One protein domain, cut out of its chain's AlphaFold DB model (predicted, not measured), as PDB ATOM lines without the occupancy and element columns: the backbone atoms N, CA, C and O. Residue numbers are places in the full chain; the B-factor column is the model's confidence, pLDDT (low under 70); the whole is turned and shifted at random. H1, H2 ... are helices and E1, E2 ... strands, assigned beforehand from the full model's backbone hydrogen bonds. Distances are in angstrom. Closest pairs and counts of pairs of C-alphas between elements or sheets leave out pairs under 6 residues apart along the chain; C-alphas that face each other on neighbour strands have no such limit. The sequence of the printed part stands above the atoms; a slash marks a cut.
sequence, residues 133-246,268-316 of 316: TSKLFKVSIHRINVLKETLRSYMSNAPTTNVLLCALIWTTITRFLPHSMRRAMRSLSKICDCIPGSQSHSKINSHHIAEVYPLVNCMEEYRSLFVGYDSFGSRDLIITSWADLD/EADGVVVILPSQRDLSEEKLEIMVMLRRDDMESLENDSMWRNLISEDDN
ATOM      1  N   THR A 133     101.171  98.788 -13.191       30.06
ATOM      2  CA  THR A 133      99.667  98.834 -13.252       30.06
ATOM      3  C   THR A 133      98.915  97.649 -12.521       30.06
ATOM      4  O   THR A 133      99.119  96.512 -12.939       30.06
ATOM      5  N   SER A 134      97.937  97.900 -11.599       30.55
ATOM      6  CA  SER A 134      96.562  97.263 -11.406       30.55
ATOM      7  C   SER A 134      96.122  96.110 -10.394       30.55
ATOM      8  O   SER A 134      96.895  95.202 -10.104       30.55
ATOM      9  N   LYS A 135      94.796  96.073 -10.008       33.81
ATOM     10  CA  LYS A 135      93.888  95.178  -9.156       33.81
ATOM     11  C   LYS A 135      93.384  95.770  -7.789       33.81
ATOM     12  O   LYS A 135      93.954  96.778  -7.401       33.81
ATOM     13  N   LEU A 136      92.288  95.375  -7.070       31.02
ATOM     14  CA  LEU A 136      91.997  94.170  -6.214       31.02
ATOM     15  C   LEU A 136      90.518  94.185  -5.591       31.02
ATOM     16  O   LEU A 136      90.120  95.230  -5.107       31.02
ATOM     17  N   PHE A 137      89.702  93.090  -5.483       33.72
ATOM     18  CA  PHE A 137      88.741  92.831  -4.333       33.72
ATOM     19  C   PHE A 137      88.249  91.393  -3.960       33.72
ATOM     20  O   PHE A 137      87.655  90.759  -4.821       33.72
ATOM     21  N   LYS A 138      88.397  90.929  -2.682       42.00
ATOM     22  CA  LYS A 138      88.330  89.537  -2.091       42.00
ATOM     23  C   LYS A 138      87.186  88.633  -2.560       42.00
ATOM     24  O   LYS A 138      86.292  88.241  -1.823       42.00
ATOM     25  N   VAL A 139      87.309  88.242  -3.821       45.50
ATOM     26  CA  VAL A 139      86.509  87.264  -4.548       45.50
ATOM     27  C   VAL A 139      87.497  86.387  -5.311       45.50
ATOM     28  O   VAL A 139      88.421  86.902  -5.937       45.50
ATOM     29  N   SER A 140      87.331  85.066  -5.291       54.16
ATOM     30  CA  SER A 140      88.210  84.160  -6.042       54.16
ATOM     31  C   SER A 140      88.164  84.455  -7.550       54.16
ATOM     32  O   SER A 140      87.089  84.478  -8.157       54.16
ATOM     33  N   ILE A 141      89.330  84.624  -8.193       54.09
ATOM     34  CA  ILE A 141      89.410  84.821  -9.653       54.09
ATOM     35  C   ILE A 141      88.843  83.611 -10.418       54.09
ATOM     36  O   ILE A 141      88.283  83.777 -11.502       54.09
ATOM     37  N   HIS A 142      88.898  82.412  -9.822       60.12
ATOM     38  CA  HIS A 142      88.220  81.226 -10.338       60.12
ATOM     39  C   HIS A 142      86.698  81.416 -10.329       60.12
ATOM     40  O   HIS A 142      86.075  81.278 -11.380       60.12
ATOM     41  N   ARG A 143      86.097  81.833  -9.201       63.03
ATOM     42  CA  ARG A 143      84.650  82.114  -9.123       63.03
ATOM     43  C   ARG A 143      84.226  83.240 -10.076       63.03
ATOM     44  O   ARG A 143      83.219  83.088 -10.765       63.03
ATOM     45  N   ILE A 144      85.020  84.309 -10.221       64.50
ATOM     46  CA  ILE A 144      84.792  85.363 -11.232       64.50
ATOM     47  C   ILE A 144      84.770  84.771 -12.648       64.50
ATOM     48  O   ILE A 144      83.880  85.089 -13.436       64.50
ATOM     49  N   ASN A 145      85.726  83.904 -12.987       69.69
ATOM     50  CA  ASN A 145      85.821  83.317 -14.322       69.69
ATOM     51  C   ASN A 145      84.724  82.269 -14.587       69.69
ATOM     52  O   ASN A 145      84.160  82.268 -15.678       69.69
ATOM     53  N   VAL A 146      84.329  81.468 -13.592       75.00
ATOM     54  CA  VAL A 146      83.150  80.580 -13.658       75.00
ATOM     55  C   VAL A 146      81.865  81.385 -13.880       75.00
ATOM     56  O   VAL A 146      81.012  80.986 -14.678       75.00
ATOM     57  N   LEU A 147      81.728  82.552 -13.240       68.81
ATOM     58  CA  LEU A 147      80.567  83.418 -13.441       68.81
ATOM     59  C   LEU A 147      80.587  84.104 -14.818       68.81
ATOM     60  O   LEU A 147      79.547  84.150 -15.474       68.81
ATOM     61  N   LYS A 148      81.754  84.549 -15.314       72.19
ATOM     62  CA  LYS A 148      81.925  85.016 -16.708       72.19
ATOM     63  C   LYS A 148      81.532  83.930 -17.712       72.19
ATOM     64  O   LYS A 148      80.791  84.221 -18.646       72.19
ATOM     65  N   GLU A 149      81.979  82.691 -17.508       76.56
ATOM     66  CA  GLU A 149      81.653  81.550 -18.375       76.56
ATOM     67  C   GLU A 149      80.145  81.260 -18.368       76.56
ATOM     68  O   GLU A 149      79.522  81.142 -19.422       76.56
ATOM     69  N   THR A 150      79.526  81.267 -17.185       74.69
ATOM     70  CA  THR A 150      78.067  81.139 -17.021       74.69
ATOM     71  C   THR A 150      77.317  82.252 -17.770       74.69
ATOM     72  O   THR A 150      76.315  81.992 -18.446       74.69
ATOM     73  N   LEU A 151      77.819  83.490 -17.702       72.44
ATOM     74  CA  LEU A 151      77.231  84.664 -18.353       72.44
ATOM     75  C   LEU A 151      77.432  84.707 -19.877       72.44
ATOM     76  O   LEU A 151      76.613  85.339 -20.544       72.44
ATOM     77  N   ARG A 152      78.400  83.980 -20.464       77.56
ATOM     78  CA  ARG A 152      78.520  83.840 -21.938       77.56
ATOM     79  C   ARG A 152      77.238  83.314 -22.586       77.56
ATOM     80  O   ARG A 152      76.921  83.685 -23.708       77.56
ATOM     81  N   SER A 153      76.459  82.497 -21.872       76.31
ATOM     82  CA  SER A 153      75.155  82.011 -22.353       76.31
ATOM     83  C   SER A 153      74.041  83.077 -22.381       76.31
ATOM     84  O   SER A 153      72.936  82.798 -22.850       76.31
ATOM     85  N   TYR A 154      74.324  84.297 -21.904       68.56
ATOM     86  CA  TYR A 154      73.394  85.430 -21.826       68.56
ATOM     87  C   TYR A 154      73.929  86.736 -22.447       68.56
ATOM     88  O   TYR A 154      73.164  87.697 -22.522       68.56
ATOM     89  N   MET A 155      75.197  86.798 -22.876       73.88
ATOM     90  CA  MET A 155      75.871  88.026 -23.329       73.88
ATOM     91  C   MET A 155      76.654  87.805 -24.627       73.88
ATOM     92  O   MET A 155      77.298  86.773 -24.800       73.88
ATOM     93  N   SER A 156      76.655  88.796 -25.523       67.31
ATOM     94  CA  SER A 156      77.386  88.727 -26.803       67.31
ATOM     95  C   SER A 156      78.907  88.856 -26.657       67.31
ATOM     96  O   SER A 156      79.639  88.385 -27.520       67.31
ATOM     97  N   ASN A 157      79.375  89.488 -25.578       70.12
ATOM     98  CA  ASN A 157      80.785  89.640 -25.220       70.12
ATOM     99  C   ASN A 157      80.966  89.288 -23.736       70.12
ATOM    100  O   ASN A 157      80.059  89.507 -22.934       70.12
ATOM    101  N   ALA A 158      82.133  88.768 -23.351       69.25
ATOM    102  CA  ALA A 158      82.427  88.503 -21.944       69.25
ATOM    103  C   ALA A 158      82.684  89.826 -21.183       69.25
ATOM    104  O   ALA A 158      83.475  90.642 -21.662       69.25
ATOM    105  N   PRO A 159      82.070  90.054 -20.005       68.19
ATOM    106  CA  PRO A 159      82.287  91.279 -19.241       68.19
ATOM    107  C   PRO A 159      83.699  91.343 -18.645       68.19
ATOM    108  O   PRO A 159      84.289  90.324 -18.264       68.19
ATOM    109  N   THR A 160      84.233  92.561 -18.514       68.69
ATOM    110  CA  THR A 160      85.488  92.794 -17.785       68.69
ATOM    111  C   THR A 160      85.305  92.493 -16.295       68.69
ATOM    112  O   THR A 160      84.182  92.413 -15.791       68.69
ATOM    113  N   THR A 161      86.408  92.309 -15.566       61.78
ATOM    114  CA  THR A 161      86.359  92.024 -14.124       61.78
ATOM    115  C   THR A 161      85.644  93.142 -13.360       61.78
ATOM    116  O   THR A 161      84.707  92.847 -12.624       61.78
ATOM    117  N   ASN A 162      85.990  94.408 -13.607       52.91
ATOM    118  CA  ASN A 162      85.376  95.548 -12.920       52.91
ATOM    119  C   ASN A 162      83.896  95.695 -13.288       52.91
ATOM    120  O   ASN A 162      83.073  95.904 -12.410       52.91
ATOM    121  N   VAL A 163      83.528  95.500 -14.561       62.28
ATOM    122  CA  VAL A 163      82.122  95.531 -15.001       62.28
ATOM    123  C   VAL A 163      81.298  94.457 -14.296       62.28
ATOM    124  O   VAL A 163      80.204  94.750 -13.826       62.28
ATOM    125  N   LEU A 164      81.825  93.234 -14.180       68.75
ATOM    126  CA  LEU A 164      81.141  92.147 -13.483       68.75
ATOM    127  C   LEU A 164      81.073  92.378 -11.965       68.75
ATOM    128  O   LEU A 164      80.048  92.068 -11.367       68.75
ATOM    129  N   LEU A 165      82.116  92.942 -11.349       63.94
ATOM    130  CA  LEU A 165      82.115  93.307  -9.928       63.94
ATOM    131  C   LEU A 165      81.110  94.430  -9.648       63.94
ATOM    132  O   LEU A 165      80.209  94.228  -8.843       63.94
ATOM    133  N   CYS A 166      81.184  95.557 -10.361       58.44
ATOM    134  CA  CYS A 166      80.217  96.651 -10.251       58.44
ATOM    135  C   CYS A 166      78.785  96.161 -10.497       58.44
ATOM    136  O   CYS A 166      77.875  96.511  -9.747       58.44
ATOM    137  N   ALA A 167      78.586  95.296 -11.497       63.03
ATOM    138  CA  ALA A 167      77.289  94.696 -11.754       63.03
ATOM    139  C   ALA A 167      76.834  93.773 -10.619       63.03
ATOM    140  O   ALA A 167      75.662  93.838 -10.275       63.03
ATOM    141  N   LEU A 168      77.707  92.946 -10.028       65.38
ATOM    142  CA  LEU A 168      77.389  92.086  -8.879       65.38
ATOM    143  C   LEU A 168      77.019  92.907  -7.643       65.38
ATOM    144  O   LEU A 168      75.950  92.694  -7.086       65.38
ATOM    145  N   ILE A 169      77.864  93.867  -7.266       60.62
ATOM    146  CA  ILE A 169      77.666  94.794  -6.141       60.62
ATOM    147  C   ILE A 169      76.303  95.479  -6.272       60.62
ATOM    148  O   ILE A 169      75.451  95.335  -5.398       60.62
ATOM    149  N   TRP A 170      76.058  96.132  -7.415       49.47
ATOM    150  CA  TRP A 170      74.784  96.786  -7.707       49.47
ATOM    151  C   TRP A 170      73.621  95.793  -7.658       49.47
ATOM    152  O   TRP A 170      72.611  96.021  -7.001       49.47
ATOM    153  N   THR A 171      73.777  94.651  -8.329       61.25
ATOM    154  CA  THR A 171      72.762  93.599  -8.417       61.25
ATOM    155  C   THR A 171      72.342  93.060  -7.055       61.25
ATOM    156  O   THR A 171      71.172  92.717  -6.898       61.25
ATOM    157  N   THR A 172      73.275  92.928  -6.116       54.97
ATOM    158  CA  THR A 172      73.034  92.375  -4.782       54.97
ATOM    159  C   THR A 172      72.446  93.430  -3.850       54.97
ATOM    160  O   THR A 172      71.432  93.162  -3.215       54.97
ATOM    161  N   ILE A 173      73.020  94.638  -3.823       45.75
ATOM    162  CA  ILE A 173      72.590  95.705  -2.909       45.75
ATOM    163  C   ILE A 173      71.216  96.270  -3.317       45.75
ATOM    164  O   ILE A 173      70.339  96.416  -2.472       45.75
ATOM    165  N   THR A 174      70.936  96.504  -4.608       49.41
ATOM    166  CA  THR A 174      69.640  97.087  -5.029       49.41
ATOM    167  C   THR A 174      68.495  96.060  -5.141       49.41
ATOM    168  O   THR A 174      67.577  96.248  -5.952       49.41
ATOM    169  N   ARG A 175      68.541  94.924  -4.426       54.62
ATOM    170  CA  ARG A 175      67.661  93.767  -4.688       54.62
ATOM    171  C   ARG A 175      66.609  93.492  -3.614       54.62
ATOM    172  O   ARG A 175      66.892  92.940  -2.561       54.62
ATOM    173  N   PHE A 176      65.342  93.636  -4.005       44.12
ATOM    174  CA  PHE A 176      64.292  92.755  -3.484       44.12
ATOM    175  C   PHE A 176      64.360  91.394  -4.205       44.12
ATOM    176  O   PHE A 176      64.450  91.327  -5.435       44.12
ATOM    177  N   LEU A 177      64.349  90.306  -3.430       41.75
ATOM    178  CA  LEU A 177      64.820  88.974  -3.830       41.75
ATOM    179  C   LEU A 177      64.027  88.317  -4.996       41.75
ATOM    180  O   LEU A 177      62.867  87.922  -4.822       41.75
ATOM    181  N   PRO A 178      64.631  88.084  -6.182       46.38
ATOM    182  CA  PRO A 178      63.978  87.348  -7.265       46.38
ATOM    183  C   PRO A 178      63.966  85.838  -6.977       46.38
ATOM    184  O   PRO A 178      65.023  85.231  -6.849       46.38
ATOM    185  N   HIS A 179      62.789  85.201  -6.990       51.44
ATOM    186  CA  HIS A 179      62.570  83.777  -6.646       51.44
ATOM    187  C   HIS A 179      63.306  82.705  -7.506       51.44
ATOM    188  O   HIS A 179      62.942  81.533  -7.461       51.44
ATOM    189  N   SER A 180      64.297  83.040  -8.343       61.38
ATOM    190  CA  SER A 180      65.132  82.018  -9.009       61.38
ATOM    191  C   SER A 180      66.482  82.540  -9.512       61.38
ATOM    192  O   SER A 180      66.572  83.597 -10.141       61.38
ATOM    193  N   MET A 181      67.517  81.704  -9.366       63.50
ATOM    194  CA  MET A 181      68.882  81.947  -9.860       63.50
ATOM    195  C   MET A 181      68.928  82.308 -11.358       63.50
ATOM    196  O   MET A 181      69.664  83.199 -11.772       63.50
ATOM    197  N   ARG A 182      68.078  81.690 -12.194       63.94
ATOM    198  CA  ARG A 182      68.008  81.995 -13.639       63.94
ATOM    199  C   ARG A 182      67.490  83.413 -13.924       63.94
ATOM    200  O   ARG A 182      67.921  84.038 -14.891       63.94
ATOM    201  N   ARG A 183      66.583  83.941 -13.091       67.38
ATOM    202  CA  ARG A 183      66.130  85.342 -13.173       67.38
ATOM    203  C   ARG A 183      67.200  86.290 -12.624       67.38
ATOM    204  O   ARG A 183      67.383  87.362 -13.194       67.38
ATOM    205  N   ALA A 184      67.939  85.863 -11.600       65.75
ATOM    206  CA  ALA A 184      69.063  86.610 -11.046       65.75
ATOM    207  C   ALA A 184      70.221  86.783 -12.052       65.75
ATOM    208  O   ALA A 184      70.674  87.906 -12.256       65.75
ATOM    209  N   MET A 185      70.635  85.717 -12.747       71.38
ATOM    210  CA  MET A 185      71.691  85.768 -13.775       71.38
ATOM    211  C   MET A 185      71.311  86.642 -14.981       71.38
ATOM    212  O   MET A 185      72.123  87.439 -15.437       71.38
ATOM    213  N   ARG A 186      70.055  86.584 -15.451       76.19
ATOM    214  CA  ARG A 186      69.550  87.488 -16.510       76.19
ATOM    215  C   ARG A 186      69.489  88.959 -16.086       76.19
ATOM    216  O   ARG A 186      69.525  89.840 -16.936       76.19
ATOM    217  N   SER A 187      69.324  89.231 -14.791       74.81
ATOM    218  CA  SER A 187      69.391  90.588 -14.237       74.81
ATOM    219  C   SER A 187      70.843  91.063 -14.153       74.81
ATOM    220  O   SER A 187      71.115  92.193 -14.544       74.81
ATOM    221  N   LEU A 188      71.759  90.185 -13.737       76.31
ATOM    222  CA  LEU A 188      73.190  90.471 -13.679       76.31
ATOM    223  C   LEU A 188      73.778  90.744 -15.073       76.31
ATOM    224  O   LEU A 188      74.464  91.746 -15.242       76.31
ATOM    225  N   SER A 189      73.464  89.915 -16.080       76.00
ATOM    226  CA  SER A 189      73.976  90.098 -17.448       76.00
ATOM    227  C   SER A 189      73.559  91.452 -18.029       76.00
ATOM    228  O   SER A 189      74.408  92.192 -18.507       76.00
ATOM    229  N   LYS A 190      72.288  91.845 -17.862       80.62
ATOM    230  CA  LYS A 190      71.799  93.168 -18.281       80.62
ATOM    231  C   LYS A 190      72.562  94.320 -17.635       80.62
ATOM    232  O   LYS A 190      72.813  95.314 -18.302       80.62
ATOM    233  N   ILE A 191      72.924  94.213 -16.357       78.44
ATOM    234  CA  ILE A 191      73.700  95.258 -15.676       78.44
ATOM    235  C   ILE A 191      75.160  95.241 -16.174       78.44
ATOM    236  O   ILE A 191      75.732  96.303 -16.412       78.44
ATOM    237  N   CYS A 192      75.718  94.058 -16.461       76.19
ATOM    238  CA  CYS A 192      77.017  93.907 -17.127       76.19
ATOM    239  C   CYS A 192      77.041  94.476 -18.562       76.19
ATOM    240  O   CYS A 192      78.097  94.916 -19.001       76.19
ATOM    241  N   ASP A 193      75.916  94.490 -19.287       80.38
ATOM    242  CA  ASP A 193      75.784  95.168 -20.589       80.38
ATOM    243  C   ASP A 193      75.592  96.692 -20.417       80.38
ATOM    244  O   ASP A 193      76.168  97.496 -21.156       80.38
ATOM    245  N   CYS A 194      74.806  97.114 -19.419       82.94
ATOM    246  CA  CYS A 194      74.484  98.523 -19.173       82.94
ATOM    247  C   CYS A 194      75.676  99.368 -18.699       82.94
ATOM    248  O   CYS A 194      75.749 100.529 -19.089       82.94
ATOM    249  N   ILE A 195      76.590  98.832 -17.880       79.81
ATOM    250  CA  ILE A 195      77.720  99.604 -17.323       79.81
ATOM    251  C   ILE A 195      78.736 100.026 -18.414       79.81
ATOM    252  O   ILE A 195      78.988 101.224 -18.550       79.81
ATOM    253  N   PRO A 196      79.256  99.128 -19.279       77.38
ATOM    254  CA  PRO A 196      80.018  99.542 -20.460       77.38
ATOM    255  C   PRO A 196      79.179 100.433 -21.380       77.38
ATOM    256  O   PRO A 196      79.679 101.408 -21.933       77.38
ATOM    257  N   GLY A 197      77.888 100.115 -21.518       82.31
ATOM    258  CA  GLY A 197      76.945 100.861 -22.344       82.31
ATOM    259  C   GLY A 197      76.589 102.262 -21.832       82.31
ATOM    260  O   GLY A 197      75.976 103.016 -22.586       82.31
ATOM    261  N   SER A 198      76.932 102.642 -20.596       82.06
ATOM    262  CA  SER A 198      76.792 104.015 -20.084       82.06
ATOM    263  C   SER A 198      78.099 104.798 -20.211       82.06
ATOM    264  O   SER A 198      78.063 105.950 -20.634       82.06
ATOM    265  N   GLN A 199      79.241 104.154 -19.946       79.25
ATOM    266  CA  GLN A 199      80.578 104.767 -19.960       79.25
ATOM    267  C   GLN A 199      81.295 104.714 -21.328       79.25
ATOM    268  O   GLN A 199      82.388 105.255 -21.477       79.25
ATOM    269  N   SER A 200      80.706 104.070 -22.340       83.62
ATOM    270  CA  SER A 200      81.294 103.899 -23.679       83.62
ATOM    271  C   SER A 200      81.706 105.212 -24.361       83.62
ATOM    272  O   SER A 200      80.992 106.209 -24.256       83.62
ATOM    273  N   HIS A 201      82.754 105.168 -25.195       78.31
ATOM    274  CA  HIS A 201      83.223 106.296 -26.021       78.31
ATOM    275  C   HIS A 201      82.175 106.901 -26.984       78.31
ATOM    276  O   HIS A 201      82.380 107.992 -27.510       78.31
ATOM    277  N   SER A 202      81.041 106.241 -27.239       85.00
ATOM    278  CA  SER A 202      79.927 106.839 -27.994       85.00
ATOM    279  C   SER A 202      79.030 107.755 -27.148       85.00
ATOM    280  O   SER A 202      78.257 108.519 -27.717       85.00
ATOM    281  N   LYS A 203      79.146 107.706 -25.812       85.81
ATOM    282  CA  LYS A 203      78.447 108.579 -24.853       85.81
ATOM    283  C   LYS A 203      79.411 109.514 -24.128       85.81
ATOM    284  O   LYS A 203      79.228 110.722 -24.170       85.81
ATOM    285  N   ILE A 204      80.445 108.958 -23.497       86.44
ATOM    286  CA  ILE A 204      81.449 109.716 -22.748       86.44
ATOM    287  C   ILE A 204      82.676 109.900 -23.646       86.44
ATOM    288  O   ILE A 204      83.502 109.003 -23.817       86.44
ATOM    289  N   ASN A 205      82.758 111.066 -24.280       84.44
ATOM    290  CA  ASN A 205      83.822 111.443 -25.208       84.44
ATOM    291  C   ASN A 205      84.196 112.920 -25.047       84.44
ATOM    292  O   ASN A 205      83.591 113.645 -24.262       84.44
ATOM    293  N   SER A 206      85.191 113.377 -25.808       87.31
ATOM    294  CA  SER A 206      85.677 114.760 -25.767       87.31
ATOM    295  C   SER A 206      84.596 115.811 -26.043       87.31
ATOM    296  O   SER A 206      84.685 116.898 -25.483       87.31
ATOM    297  N   HIS A 207      83.570 115.503 -26.844       88.00
ATOM    298  CA  HIS A 207      82.438 116.409 -27.057       88.00
ATOM    299  C   HIS A 207      81.563 116.500 -25.804       88.00
ATOM    300  O   HIS A 207      81.314 117.608 -25.345       88.00
ATOM    301  N   HIS A 208      81.178 115.368 -25.207       87.88
ATOM    302  CA  HIS A 208      80.410 115.356 -23.957       87.88
ATOM    303  C   HIS A 208      81.166 116.039 -22.803       87.88
ATOM    304  O   HIS A 208      80.595 116.844 -22.073       87.88
ATOM    305  N   ILE A 209      82.476 115.796 -22.672       86.56
ATOM    306  CA  ILE A 209      83.310 116.504 -21.687       86.56
ATOM    307  C   ILE A 209      83.337 118.013 -21.978       86.56
ATOM    308  O   ILE A 209      83.214 118.800 -21.045       86.56
ATOM    309  N   ALA A 210      83.421 118.435 -23.243       85.38
ATOM    310  CA  ALA A 210      83.359 119.848 -23.625       85.38
ATOM    311  C   ALA A 210      81.965 120.494 -23.453       85.38
ATOM    312  O   ALA A 210      81.884 121.718 -23.394       85.38
ATOM    313  N   GLU A 211      80.888 119.710 -23.344       88.62
ATOM    314  CA  GLU A 211      79.550 120.186 -22.955       88.62
ATOM    315  C   GLU A 211      79.399 120.305 -21.432       88.62
ATOM    316  O   GLU A 211      78.788 121.257 -20.952       88.62
ATOM    317  N   VAL A 212      79.981 119.375 -20.665       84.94
ATOM    318  CA  VAL A 212      79.920 119.361 -19.191       84.94
ATOM    319  C   VAL A 212      80.853 120.406 -18.565       84.94
ATOM    320  O   VAL A 212      80.455 121.109 -17.639       84.94
ATOM    321  N   TYR A 213      82.073 120.556 -19.088       86.00
ATOM    322  CA  TYR A 213      83.093 121.493 -18.597       86.00
ATOM    323  C   TYR A 213      82.597 122.951 -18.433       86.00
ATOM    324  O   TYR A 213      82.876 123.550 -17.395       86.00
ATOM    325  N   PRO A 214      81.847 123.563 -19.374       86.06
ATOM    326  CA  PRO A 214      81.334 124.921 -19.194       86.06
ATOM    327  C   PRO A 214      80.134 125.044 -18.242       86.06
ATOM    328  O   PRO A 214      79.842 126.175 -17.863       86.06
ATOM    329  N   LEU A 215      79.454 123.963 -17.823       85.31
ATOM    330  CA  LEU A 215      78.225 124.058 -17.006       85.31
ATOM    331  C   LEU A 215      78.435 124.867 -15.719       85.31
ATOM    332  O   LEU A 215      77.620 125.725 -15.390       85.31
ATOM    333  N   VAL A 216      79.571 124.665 -15.050       84.06
ATOM    334  CA  VAL A 216      79.982 125.406 -13.845       84.06
ATOM    335  C   VAL A 216      80.123 126.914 -14.089       84.06
ATOM    336  O   VAL A 216      79.848 127.701 -13.189       84.06
ATOM    337  N   ASN A 217      80.469 127.334 -15.309       82.88
ATOM    338  CA  ASN A 217      80.531 128.748 -15.699       82.88
ATOM    339  C   ASN A 217      79.165 129.310 -16.148       82.88
ATOM    340  O   ASN A 217      79.025 130.519 -16.320       82.88
ATOM    341  N   CYS A 218      78.168 128.446 -16.367       85.12
ATOM    342  CA  CYS A 218      76.813 128.808 -16.793       85.12
ATOM    343  C   CYS A 218      75.793 128.826 -15.639       85.12
ATOM    344  O   CYS A 218      74.623 129.126 -15.876       85.12
ATOM    345  N   MET A 219      76.208 128.505 -14.411       82.00
ATOM    346  CA  MET A 219      75.352 128.458 -13.221       82.00
ATOM    347  C   MET A 219      75.677 129.611 -12.266       82.00
ATOM    348  O   MET A 219      76.836 129.816 -11.918       82.00
ATOM    349  N   GLU A 220      74.648 130.324 -11.795       80.88
ATOM    350  CA  GLU A 220      74.802 131.409 -10.808       80.88
ATOM    351  C   GLU A 220      75.398 130.899  -9.484       80.88
ATOM    352  O   GLU A 220      76.249 131.551  -8.885       80.88
ATOM    353  N   GLU A 221      75.010 129.688  -9.069       82.88
ATOM    354  CA  GLU A 221      75.624 128.956  -7.964       82.88
ATOM    355  C   GLU A 221      76.093 127.574  -8.441       82.88
ATOM    356  O   GLU A 221      75.372 126.578  -8.342       82.88
ATOM    357  N   TYR A 222      77.337 127.485  -8.924       79.06
ATOM    358  CA  TYR A 222      77.956 126.205  -9.298       79.06
ATOM    359  C   TYR A 222      78.019 125.196  -8.141       79.06
ATOM    360  O   TYR A 222      78.120 124.002  -8.387       79.06
ATOM    361  N   ARG A 223      77.928 125.651  -6.881       73.06
ATOM    362  CA  ARG A 223      77.856 124.778  -5.696       73.06
ATOM    363  C   ARG A 223      76.571 123.953  -5.617       73.06
ATOM    364  O   ARG A 223      76.506 123.061  -4.785       73.06
ATOM    365  N   SER A 224      75.573 124.240  -6.455       75.81
ATOM    366  CA  SER A 224      74.397 123.383  -6.650       75.81
ATOM    367  C   SER A 224      74.613 122.287  -7.706       75.81
ATOM    368  O   SER A 224      73.787 121.381  -7.825       75.81
ATOM    369  N   LEU A 225      75.725 122.333  -8.456       77.25
ATOM    370  CA  LEU A 225      76.170 121.226  -9.294       77.25
ATOM    371  C   LEU A 225      76.968 120.244  -8.438       77.25
ATOM    372  O   LEU A 225      78.077 120.537  -7.996       77.25
ATOM    373  N   PHE A 226      76.422 119.047  -8.279       69.12
ATOM    374  CA  PHE A 226      77.110 117.922  -7.666       69.12
ATOM    375  C   PHE A 226      77.237 116.792  -8.690       69.12
ATOM    376  O   PHE A 226      76.345 116.580  -9.518       69.12
ATOM    377  N   VAL A 227      78.302 115.996  -8.585       66.75
ATOM    378  CA  VAL A 227      78.215 114.579  -8.983       66.75
ATOM    379  C   VAL A 227      77.073 113.945  -8.171       66.75
ATOM    380  O   VAL A 227      76.826 114.386  -7.053       66.75
ATOM    381  N   GLY A 228      76.360 112.950  -8.713       61.72
ATOM    382  CA  GLY A 228      75.123 112.383  -8.140       61.72
ATOM    383  C   GLY A 228      75.264 111.639  -6.801       61.72
ATOM    384  O   GLY A 228      74.974 110.451  -6.725       61.72
ATOM    385  N   TYR A 229      75.699 112.340  -5.754       60.09
ATOM    386  CA  TYR A 229      75.841 111.887  -4.374       60.09
ATOM    387  C   TYR A 229      74.540 112.113  -3.585       60.09
ATOM    388  O   TYR A 229      74.475 113.006  -2.744       60.09
ATOM    389  N   ASP A 230      73.508 111.292  -3.812       57.62
ATOM    390  CA  ASP A 230      72.408 111.153  -2.839       57.62
ATOM    391  C   ASP A 230      72.672 109.963  -1.903       57.62
ATOM    392  O   ASP A 230      72.005 108.925  -1.926       57.62
ATOM    393  N   SER A 231      73.701 110.133  -1.073       48.72
ATOM    394  CA  SER A 231      74.115 109.209  -0.012       48.72
ATOM    395  C   SER A 231      73.299 109.382   1.282       48.72
ATOM    396  O   SER A 231      73.808 109.120   2.371       48.72
ATOM    397  N   PHE A 232      72.059 109.887   1.192       49.47
ATOM    398  CA  PHE A 232      71.194 110.164   2.349       49.47
ATOM    399  C   PHE A 232      69.752 109.647   2.181       49.47
ATOM    400  O   PHE A 232      68.823 110.152   2.815       49.47
ATOM    401  N   GLY A 233      69.568 108.576   1.399       49.88
ATOM    402  CA  GLY A 233      68.296 107.844   1.305       49.88
ATOM    403  C   GLY A 233      67.827 107.475  -0.105       49.88
ATOM    404  O   GLY A 233      66.680 107.045  -0.254       49.88
ATOM    405  N   SER A 234      68.671 107.637  -1.128       61.22
ATOM    406  CA  SER A 234      68.388 107.148  -2.483       61.22
ATOM    407  C   SER A 234      68.440 105.611  -2.588       61.22
ATOM    408  O   SER A 234      68.457 104.880  -1.599       61.22
ATOM    409  N   ARG A 235      68.430 105.101  -3.824       67.00
ATOM    410  CA  ARG A 235      68.729 103.692  -4.151       67.00
ATOM    411  C   ARG A 235      69.961 103.560  -5.049       67.00
ATOM    412  O   ARG A 235      70.167 102.502  -5.645       67.00
ATOM    413  N   ASP A 236      70.709 104.646  -5.197       73.75
ATOM    414  CA  ASP A 236      71.830 104.746  -6.118       73.75
ATOM    415  C   ASP A 236      73.134 104.371  -5.408       73.75
ATOM    416  O   ASP A 236      73.261 104.495  -4.191       73.75
ATOM    417  N   LEU A 237      74.099 103.854  -6.172       72.12
ATOM    418  CA  LEU A 237      75.344 103.310  -5.634       72.12
ATOM    419  C   LEU A 237      76.553 103.912  -6.332       72.12
ATOM    420  O   LEU A 237      76.594 104.037  -7.559       72.12
ATOM    421  N   ILE A 238      77.566 104.240  -5.538       77.44
ATOM    422  CA  ILE A 238      78.729 105.007  -5.975       77.44
ATOM    423  C   ILE A 238      79.954 104.116  -5.848       77.44
ATOM    424  O   ILE A 238      80.560 104.000  -4.784       77.44
ATOM    425  N   ILE A 239      80.287 103.447  -6.951       81.75
ATOM    426  CA  ILE A 239      81.361 102.458  -6.999       81.75
ATOM    427  C   ILE A 239      82.621 103.108  -7.574       81.75
ATOM    428  O   ILE A 239      82.696 103.371  -8.775       81.75
ATOM    429  N   THR A 240      83.620 103.352  -6.722       81.88
ATOM    430  CA  THR A 240      84.934 103.859  -7.138       81.88
ATOM    431  C   THR A 240      85.961 102.729  -7.166       81.88
ATOM    432  O   THR A 240      86.185 102.027  -6.177       81.88
ATOM    433  N   SER A 241      86.565 102.520  -8.337       84.19
ATOM    434  CA  SER A 241      87.494 101.421  -8.579       84.19
ATOM    435  C   SER A 241      88.934 101.903  -8.498       84.19
ATOM    436  O   SER A 241      89.511 102.342  -9.490       84.19
ATOM    437  N   TRP A 242      89.534 101.740  -7.323       84.81
ATOM    438  CA  TRP A 242      90.985 101.784  -7.146       84.81
ATOM    439  C   TRP A 242      91.642 100.458  -7.550       84.81
ATOM    440  O   TRP A 242      92.862 100.323  -7.498       84.81
ATOM    441  N   ALA A 243      90.841  99.509  -8.039       79.25
ATOM    442  CA  ALA A 243      91.274  98.203  -8.490       79.25
ATOM    443  C   ALA A 243      92.041  98.191  -9.828       79.25
ATOM    444  O   ALA A 243      92.096  97.164 -10.495       79.25
ATOM    445  N   ASP A 244      92.657  99.304 -10.222       74.81
ATOM    446  CA  ASP A 244      93.621  99.369 -11.325       74.81
ATOM    447  C   ASP A 244      94.863 100.216 -10.968       74.81
ATOM    448  O   ASP A 244      95.592 100.664 -11.851       74.81
ATOM    449  N   LEU A 245      95.134 100.392  -9.665       74.38
ATOM    450  CA  LEU A 245      96.061 101.390  -9.124       74.38
ATOM    451  C   LEU A 245      97.225 100.790  -8.300       74.38
ATOM    452  O   LEU A 245      97.028  99.928  -7.445       74.38
ATOM    453  N   ASP A 246      98.435 101.314  -8.499       76.25
ATOM    454  CA  ASP A 246      99.729 100.654  -8.204       76.25
ATOM    455  C   ASP A 246     100.266 100.698  -6.780       76.25
ATOM    456  O   ASP A 246     101.468 100.578  -6.549       76.25
ATOM    457  N   GLU A 268      81.593 106.412   7.390       68.25
ATOM    458  CA  GLU A 268      80.152 106.168   7.352       68.25
ATOM    459  C   GLU A 268      79.532 106.992   6.211       68.25
ATOM    460  O   GLU A 268      79.264 108.182   6.370       68.25
ATOM    461  N   ALA A 269      79.350 106.381   5.035       72.06
ATOM    462  CA  ALA A 269      78.752 107.029   3.863       72.06
ATOM    463  C   ALA A 269      77.857 106.049   3.087       72.06
ATOM    464  O   ALA A 269      78.348 105.152   2.410       72.06
ATOM    465  N   ASP A 270      76.536 106.201   3.197       73.94
ATOM    466  CA  ASP A 270      75.574 105.255   2.622       73.94
ATOM    467  C   ASP A 270      75.658 105.181   1.083       73.94
ATOM    468  O   ASP A 270      75.858 106.189   0.403       73.94
ATOM    469  N   GLY A 271      75.528 103.971   0.538       72.50
ATOM    470  CA  GLY A 271      75.610 103.689  -0.900       72.50
ATOM    471  C   GLY A 271      77.014 103.768  -1.524       72.50
ATOM    472  O   GLY A 271      77.155 103.561  -2.735       72.50
ATOM    473  N   VAL A 272      78.067 104.046  -0.746       79.25
ATOM    474  CA  VAL A 272      79.448 104.143  -1.250       79.25
ATOM    475  C   VAL A 272      80.123 102.770  -1.274       79.25
ATOM    476  O   VAL A 272      80.055 102.001  -0.318       79.25
ATOM    477  N   VAL A 273      80.825 102.458  -2.367       82.81
ATOM    478  CA  VAL A 273      81.614 101.225  -2.494       82.81
ATOM    479  C   VAL A 273      82.998 101.529  -3.062       82.81
ATOM    480  O   VAL A 273      83.130 102.067  -4.161       82.81
ATOM    481  N   VAL A 274      84.044 101.139  -2.332       84.00
ATOM    482  CA  VAL A 274      85.444 101.287  -2.757       84.00
ATOM    483  C   VAL A 274      86.038  99.918  -3.075       84.00
ATOM    484  O   VAL A 274      86.049  99.009  -2.240       84.00
ATOM    485  N   ILE A 275      86.575  99.783  -4.287       87.06
ATOM    486  CA  ILE A 275      87.348  98.617  -4.728       87.06
ATOM    487  C   ILE A 275      88.836  98.969  -4.579       87.06
ATOM    488  O   ILE A 275      89.315  99.801  -5.337       87.06
ATOM    489  N   LEU A 276      89.532  98.426  -3.574       85.00
ATOM    490  CA  LEU A 276      90.895  98.787  -3.140       85.00
ATOM    491  C   LEU A 276      92.039  98.423  -4.143       85.00
ATOM    492  O   LEU A 276      91.834  97.636  -5.068       85.00
ATOM    493  N   PRO A 277      93.257  98.982  -3.942       82.25
ATOM    494  CA  PRO A 277      94.501  98.642  -4.661       82.25
ATOM    495  C   PRO A 277      95.091  97.246  -4.390       82.25
ATOM    496  O   PRO A 277      94.657  96.555  -3.473       82.25
ATOM    497  N   SER A 278      96.136  96.870  -5.152       76.75
ATOM    498  CA  SER A 278      96.526  95.473  -5.427       76.75
ATOM    499  C   SER A 278      97.796  94.859  -4.848       76.75
ATOM    500  O   SER A 278      98.887  95.222  -5.266       76.75
ATOM    501  N   GLN A 279      97.664  93.725  -4.155       73.69
ATOM    502  CA  GLN A 279      98.738  92.741  -4.007       73.69
ATOM    503  C   GLN A 279      98.673  91.713  -5.157       73.69
ATOM    504  O   GLN A 279      97.755  90.894  -5.215       73.69
ATOM    505  N   ARG A 280      99.629  91.769  -6.097       65.62
ATOM    506  CA  ARG A 280      99.726  90.833  -7.242       65.62
ATOM    507  C   ARG A 280     100.671  89.651  -7.030       65.62
ATOM    508  O   ARG A 280     100.487  88.625  -7.674       65.62
ATOM    509  N   ASP A 281     101.638  89.773  -6.123       58.69
ATOM    510  CA  ASP A 281     102.714  88.789  -5.903       58.69
ATOM    511  C   ASP A 281     102.272  87.475  -5.217       58.69
ATOM    512  O   ASP A 281     103.100  86.611  -4.925       58.69
ATOM    513  N   LEU A 282     100.977  87.296  -4.935       56.19
ATOM    514  CA  LEU A 282     100.440  86.079  -4.319       56.19
ATOM    515  C   LEU A 282      99.980  85.071  -5.382       56.19
ATOM    516  O   LEU A 282      99.350  85.430  -6.376       56.19
ATOM    517  N   SER A 283     100.241  83.781  -5.138       48.75
ATOM    518  CA  SER A 283      99.865  82.669  -6.033       48.75
ATOM    519  C   SER A 283      98.361  82.561  -6.286       48.75
ATOM    520  O   SER A 283      97.934  82.035  -7.311       48.75
ATOM    521  N   GLU A 284      97.560  83.081  -5.360       55.88
ATOM    522  CA  GLU A 284      96.179  83.449  -5.615       55.88
ATOM    523  C   GLU A 284      96.120  84.968  -5.708       55.88
ATOM    524  O   GLU A 284      96.400  85.657  -4.729       55.88
ATOM    525  N   GLU A 285      95.719  85.488  -6.869       58.00
ATOM    526  CA  GLU A 285      95.604  86.925  -7.133       58.00
ATOM    527  C   GLU A 285      94.352  87.502  -6.434       58.00
ATOM    528  O   GLU A 285      93.472  88.095  -7.078       58.00
ATOM    529  N   LYS A 286      94.262  87.274  -5.110       64.69
ATOM    530  CA  LYS A 286      93.300  87.819  -4.156       64.69
ATOM    531  C   LYS A 286      93.460  89.336  -4.133       64.69
ATOM    532  O   LYS A 286      94.047  89.923  -3.234       64.69
ATOM    533  N   LEU A 287      92.833  89.967  -5.119       72.88
ATOM    534  CA  LEU A 287      91.540  90.596  -4.868       72.88
ATOM    535  C   LEU A 287      91.326  90.838  -3.320       72.88
ATOM    536  O   LEU A 287      91.173  89.827  -2.672       72.88
ATOM    537  N   GLU A 288      91.309  92.071  -2.735       82.38
ATOM    538  CA  GLU A 288      90.865  92.513  -1.360       82.38
ATOM    539  C   GLU A 288      90.024  93.815  -1.441       82.38
ATOM    540  O   GLU A 288      90.595  94.755  -1.988       82.38
ATOM    541  N   ILE A 289      88.704  93.787  -1.027       84.88
ATOM    542  CA  ILE A 289      86.199  95.243  -1.111       84.88
ATOM    543  C   ILE A 289      85.444  95.965   0.125       84.88
ATOM    544  O   ILE A 289      84.932  95.328   1.049       84.88
ATOM    545  N   MET A 290      85.330  97.307   0.106       83.00
ATOM    546  CA  MET A 290      84.739  98.116   1.181       83.00
ATOM    547  C   MET A 290      83.363  98.651   0.765       83.00
ATOM    548  O   MET A 290      83.272  99.601  -0.012       83.00
ATOM    549  N   VAL A 291      82.301  98.023   1.274       82.94
ATOM    550  CA  VAL A 291      80.902  98.459   1.111       82.94
ATOM    551  C   VAL A 291      80.501  99.308   2.316       82.94
ATOM    552  O   VAL A 291      80.697  98.882   3.452       82.94
ATOM    553  N   MET A 292      79.915 100.479   2.079       80.50
ATOM    554  CA  MET A 292      79.357 101.357   3.107       80.50
ATOM    555  C   MET A 292      77.842 101.458   2.893       80.50
ATOM    556  O   MET A 292      77.377 101.877   1.834       80.50
ATOM    557  N   LEU A 293      77.070 101.027   3.891       78.50
ATOM    558  CA  LEU A 293      75.607 100.997   3.868       78.50
ATOM    559  C   LEU A 293      75.046 101.321   5.252       78.50
ATOM    560  O   LEU A 293      75.706 101.105   6.273       78.50
ATOM    561  N   ARG A 294      73.787 101.760   5.291       77.25
ATOM    562  CA  ARG A 294      72.942 101.703   6.495       77.25
ATOM    563  C   ARG A 294      72.944 100.295   7.103       77.25
ATOM    564  O   ARG A 294      73.005  99.299   6.388       77.25
ATOM    565  N   ARG A 295      72.811 100.219   8.432       75.50
ATOM    566  CA  ARG A 295      72.853  98.956   9.194       75.50
ATOM    567  C   ARG A 295      71.893  97.900   8.641       75.50
ATOM    568  O   ARG A 295      72.330  96.806   8.324       75.50
ATOM    569  N   ASP A 296      70.622  98.253   8.483       76.62
ATOM    570  CA  ASP A 296      69.552  97.348   8.050       76.62
ATOM    571  C   ASP A 296      69.825  96.758   6.643       76.62
ATOM    572  O   ASP A 296      69.521  95.595   6.358       76.62
ATOM    573  N   ASP A 297      70.447  97.555   5.770       77.75
ATOM    574  CA  ASP A 297      70.832  97.178   4.408       77.75
ATOM    575  C   ASP A 297      72.138  96.353   4.391       77.75
ATOM    576  O   ASP A 297      72.267  95.420   3.596       77.75
ATOM    577  N   MET A 298      73.071  96.610   5.320       82.31
ATOM    578  CA  MET A 298      74.258  95.771   5.543       82.31
ATOM    579  C   MET A 298      73.888  94.397   6.121       82.31
ATOM    580  O   MET A 298      74.324  93.378   5.591       82.31
ATOM    581  N   GLU A 299      73.020  94.341   7.135       76.31
ATOM    582  CA  GLU A 299      72.480  93.086   7.682       76.31
ATOM    583  C   GLU A 299      71.757  92.275   6.589       76.31
ATOM    584  O   GLU A 299      71.859  91.045   6.537       76.31
ATOM    585  N   SER A 300      71.069  92.956   5.666       77.69
ATOM    586  CA  SER A 300      70.443  92.330   4.495       77.69
ATOM    587  C   SER A 300      71.472  91.792   3.487       77.69
ATOM    588  O   SER A 300      71.292  90.690   2.963       77.69
ATOM    589  N   LEU A 301      72.564  92.527   3.244       79.81
ATOM    590  CA  LEU A 301      73.667  92.125   2.366       79.81
ATOM    591  C   LEU A 301      74.429  90.908   2.917       79.81
ATOM    592  O   LEU A 301      74.639  89.936   2.192       79.81
ATOM    593  N   GLU A 302      74.795  90.923   4.201       81.19
ATOM    594  CA  GLU A 302      75.486  89.819   4.883       81.19
ATOM    595  C   GLU A 302      74.682  88.513   4.854       81.19
ATOM    596  O   GLU A 302      75.255  87.425   4.750       81.19
ATOM    597  N   ASN A 303      73.350  88.608   4.906       79.94
ATOM    598  CA  ASN A 303      72.459  87.454   4.844       79.94
ATOM    599  C   ASN A 303      72.122  86.992   3.415       79.94
ATOM    600  O   ASN A 303      71.590  85.885   3.262       79.94
ATOM    601  N   ASP A 304      72.435  87.760   2.364       82.50
ATOM    602  CA  ASP A 304      72.084  87.364   0.999       82.50
ATOM    603  C   ASP A 304      72.868  86.132   0.510       82.50
ATOM    604  O   ASP A 304      74.092  86.013   0.593       82.50
ATOM    605  N   SER A 305      72.124  85.208  -0.090       78.69
ATOM    606  CA  SER A 305      72.646  83.957  -0.632       78.69
ATOM    607  C   SER A 305      73.603  84.137  -1.817       78.69
ATOM    608  O   SER A 305      74.474  83.290  -2.005       78.69
ATOM    609  N   MET A 306      73.479  85.192  -2.629       75.50
ATOM    610  CA  MET A 306      74.411  85.464  -3.730       75.50
ATOM    611  C   MET A 306      75.683  86.145  -3.212       75.50
ATOM    612  O   MET A 306      76.767  85.771  -3.654       75.50
ATOM    613  N   TRP A 307      75.569  87.051  -2.236       80.00
ATOM    614  CA  TRP A 307      76.715  87.650  -1.544       80.00
ATOM    615  C   TRP A 307      77.560  86.607  -0.812       80.00
ATOM    616  O   TRP A 307      78.756  86.489  -1.069       80.00
ATOM    617  N   ARG A 308      76.935  85.761   0.017       79.69
ATOM    618  CA  ARG A 308      77.631  84.697   0.762       79.69
ATOM    619  C   ARG A 308      78.329  83.684  -0.151       79.69
ATOM    620  O   ARG A 308      79.419  83.236   0.179       79.69
ATOM    621  N   ASN A 309      77.757  83.379  -1.321       76.81
ATOM    622  CA  ASN A 309      78.399  82.550  -2.354       76.81
ATOM    623  C   ASN A 309      79.468  83.297  -3.186       76.81
ATOM    624  O   ASN A 309      80.163  82.674  -3.993       76.81
ATOM    625  N   LEU A 310      79.624  84.611  -3.016       71.50
ATOM    626  CA  LEU A 310      80.697  85.402  -3.622       71.50
ATOM    627  C   LEU A 310      81.899  85.547  -2.676       71.50
ATOM    628  O   LEU A 310      83.034  85.458  -3.145       71.50
ATOM    629  N   ILE A 311      81.643  85.738  -1.374       74.69
ATOM    630  CA  ILE A 311      82.668  86.016  -0.349       74.69
ATOM    631  C   ILE A 311      83.168  84.787   0.421       74.69
ATOM    632  O   ILE A 311      84.191  84.892   1.091       74.69
ATOM    633  N   SER A 312      82.475  83.641   0.380       63.94
ATOM    634  CA  SER A 312      82.974  82.438   1.059       63.94
ATOM    635  C   SER A 312      84.275  81.957   0.419       63.94
ATOM    636  O   SER A 312      84.315  81.700  -0.784       63.94
ATOM    637  N   GLU A 313      85.327  81.794   1.218       55.41
ATOM    638  CA  GLU A 313      86.483  81.007   0.790       55.41
ATOM    639  C   GLU A 313      86.046  79.537   0.618       55.41
ATOM    640  O   GLU A 313      85.077  79.084   1.235       55.41
ATOM    641  N   ASP A 314      86.678  78.817  -0.307       45.16
ATOM    642  CA  ASP A 314      86.388  77.403  -0.548       45.16
ATOM    643  C   ASP A 314      87.142  76.559   0.502       45.16
ATOM    644  O   ASP A 314      88.364  76.464   0.439       45.16
ATOM    645  N   ASP A 315      86.427  75.960   1.465       36.47
ATOM    646  CA  ASP A 315      86.988  74.996   2.432       36.47
ATOM    647  C   ASP A 315      87.454  73.714   1.703       36.47
ATOM    648  O   ASP A 315      86.649  72.803   1.470       36.47
ATOM    649  N   ASN A 316      88.740  73.644   1.320       31.20
ATOM    650  CA  ASN A 316      89.427  72.422   0.852       31.20
ATOM    651  C   ASN A 316      90.964  72.561   0.852       31.20
ATOM    652  O   ASN A 316      91.489  73.275  -0.033       31.20
TER     653      ASN A 316
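What this domain is: This is residues 133 to 246 and 268 to 316 of the 316 residues of an uncharacterized protein of Aspergillus parasiticus (UniProt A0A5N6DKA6). A small three-stranded sheet covers one side of helix H2, and the long helix H3 crosses H2 on its other side; H1, H5 and H6 sit round the ends of H2. From this body a long arm sticks out: residues 197 to 214, which hold the end of H3 and H4, and residues 217 to 223 stand free before the chain folds back to E1. The printed part has 163 residues with six named helices and three named strands, in the order H1 H2 H3 H4 E1 E2 E3 H5 H6. The sheet, E1 E2 E3, is mixed; the class is mostly helix, though under half of the residues, 78, are in named elements. The whole is compact, with a radius of gyration of the C-alphas of 17.7 A, yet its outline is elongated, spanning 61 by 35 by 33 A.

How they stand to each other: Begin at the sheet, where E1, residues 238 to 241, is parallel to the inner strand E2, residues 272 to 275; N 240 and O 273 are 2.9 A apart, within hydrogen-bond range. E2 and E3, residues 290 to 292, form an antiparallel hairpin, with N 292 and O 272 at 2.8 A. H2, residues 161 to 173, is on this sheet at a height of 9.8 A, making two layers, a helix on one face of a sheet; it runs along the strands, at 26 degrees to E1 on the local plane. H3, residues 181 to 199, touches H2 at a steep tilt of 57 degrees, opposite ways, the closest C-alphas being those of Ala 167 and Ile 191, 5.3 A apart. H1, residues 141 to 152, is close to H2 but not clearly touching, with C-alphas 144 and 161 closest at 7.4 A. H5, residues 295 to 303, only just touches H2, with 3 pairs of C-alphas within 8 A, by residues 172 to 173 of H2 alone; the closest C-alphas are those of Ile 173 and Leu 301, 6.5 A. H6, residues 305 to 311, is close to H2 but not clearly touching, C-alphas 172 and 307 being closest at 6.8 A. H4, residues 206 to 212, is apart from H3. Every O i to N i+4 pair is within hydrogen-bond range in H1, H2, H4, H5 and H6, and 13 of 15 are in H3.

Where its parts are: Find C-alpha 141 at (89.410, 84.821, -9.653), where H1 begins its 16.4 A. H2 is 18.1 A long and H3 27.6 A, ending at C-alpha 199, (80.578, 104.767, -19.960). H6 ends at C-alpha 311, (82.668, 86.016, -0.349).

The domain as a whole: Look for the farthest C-alphas at Glu 220 and Asn 316, 61.9 A apart. Residues 247 to 267 are not printed, and C-alphas 246 and 268 across the cut are 25.6 A apart. The links H4 to E1 and E2 to E3 are long. The mean pLDDT of the printed part is 70.0, and 66 residues are under 70, among them 158 to 184.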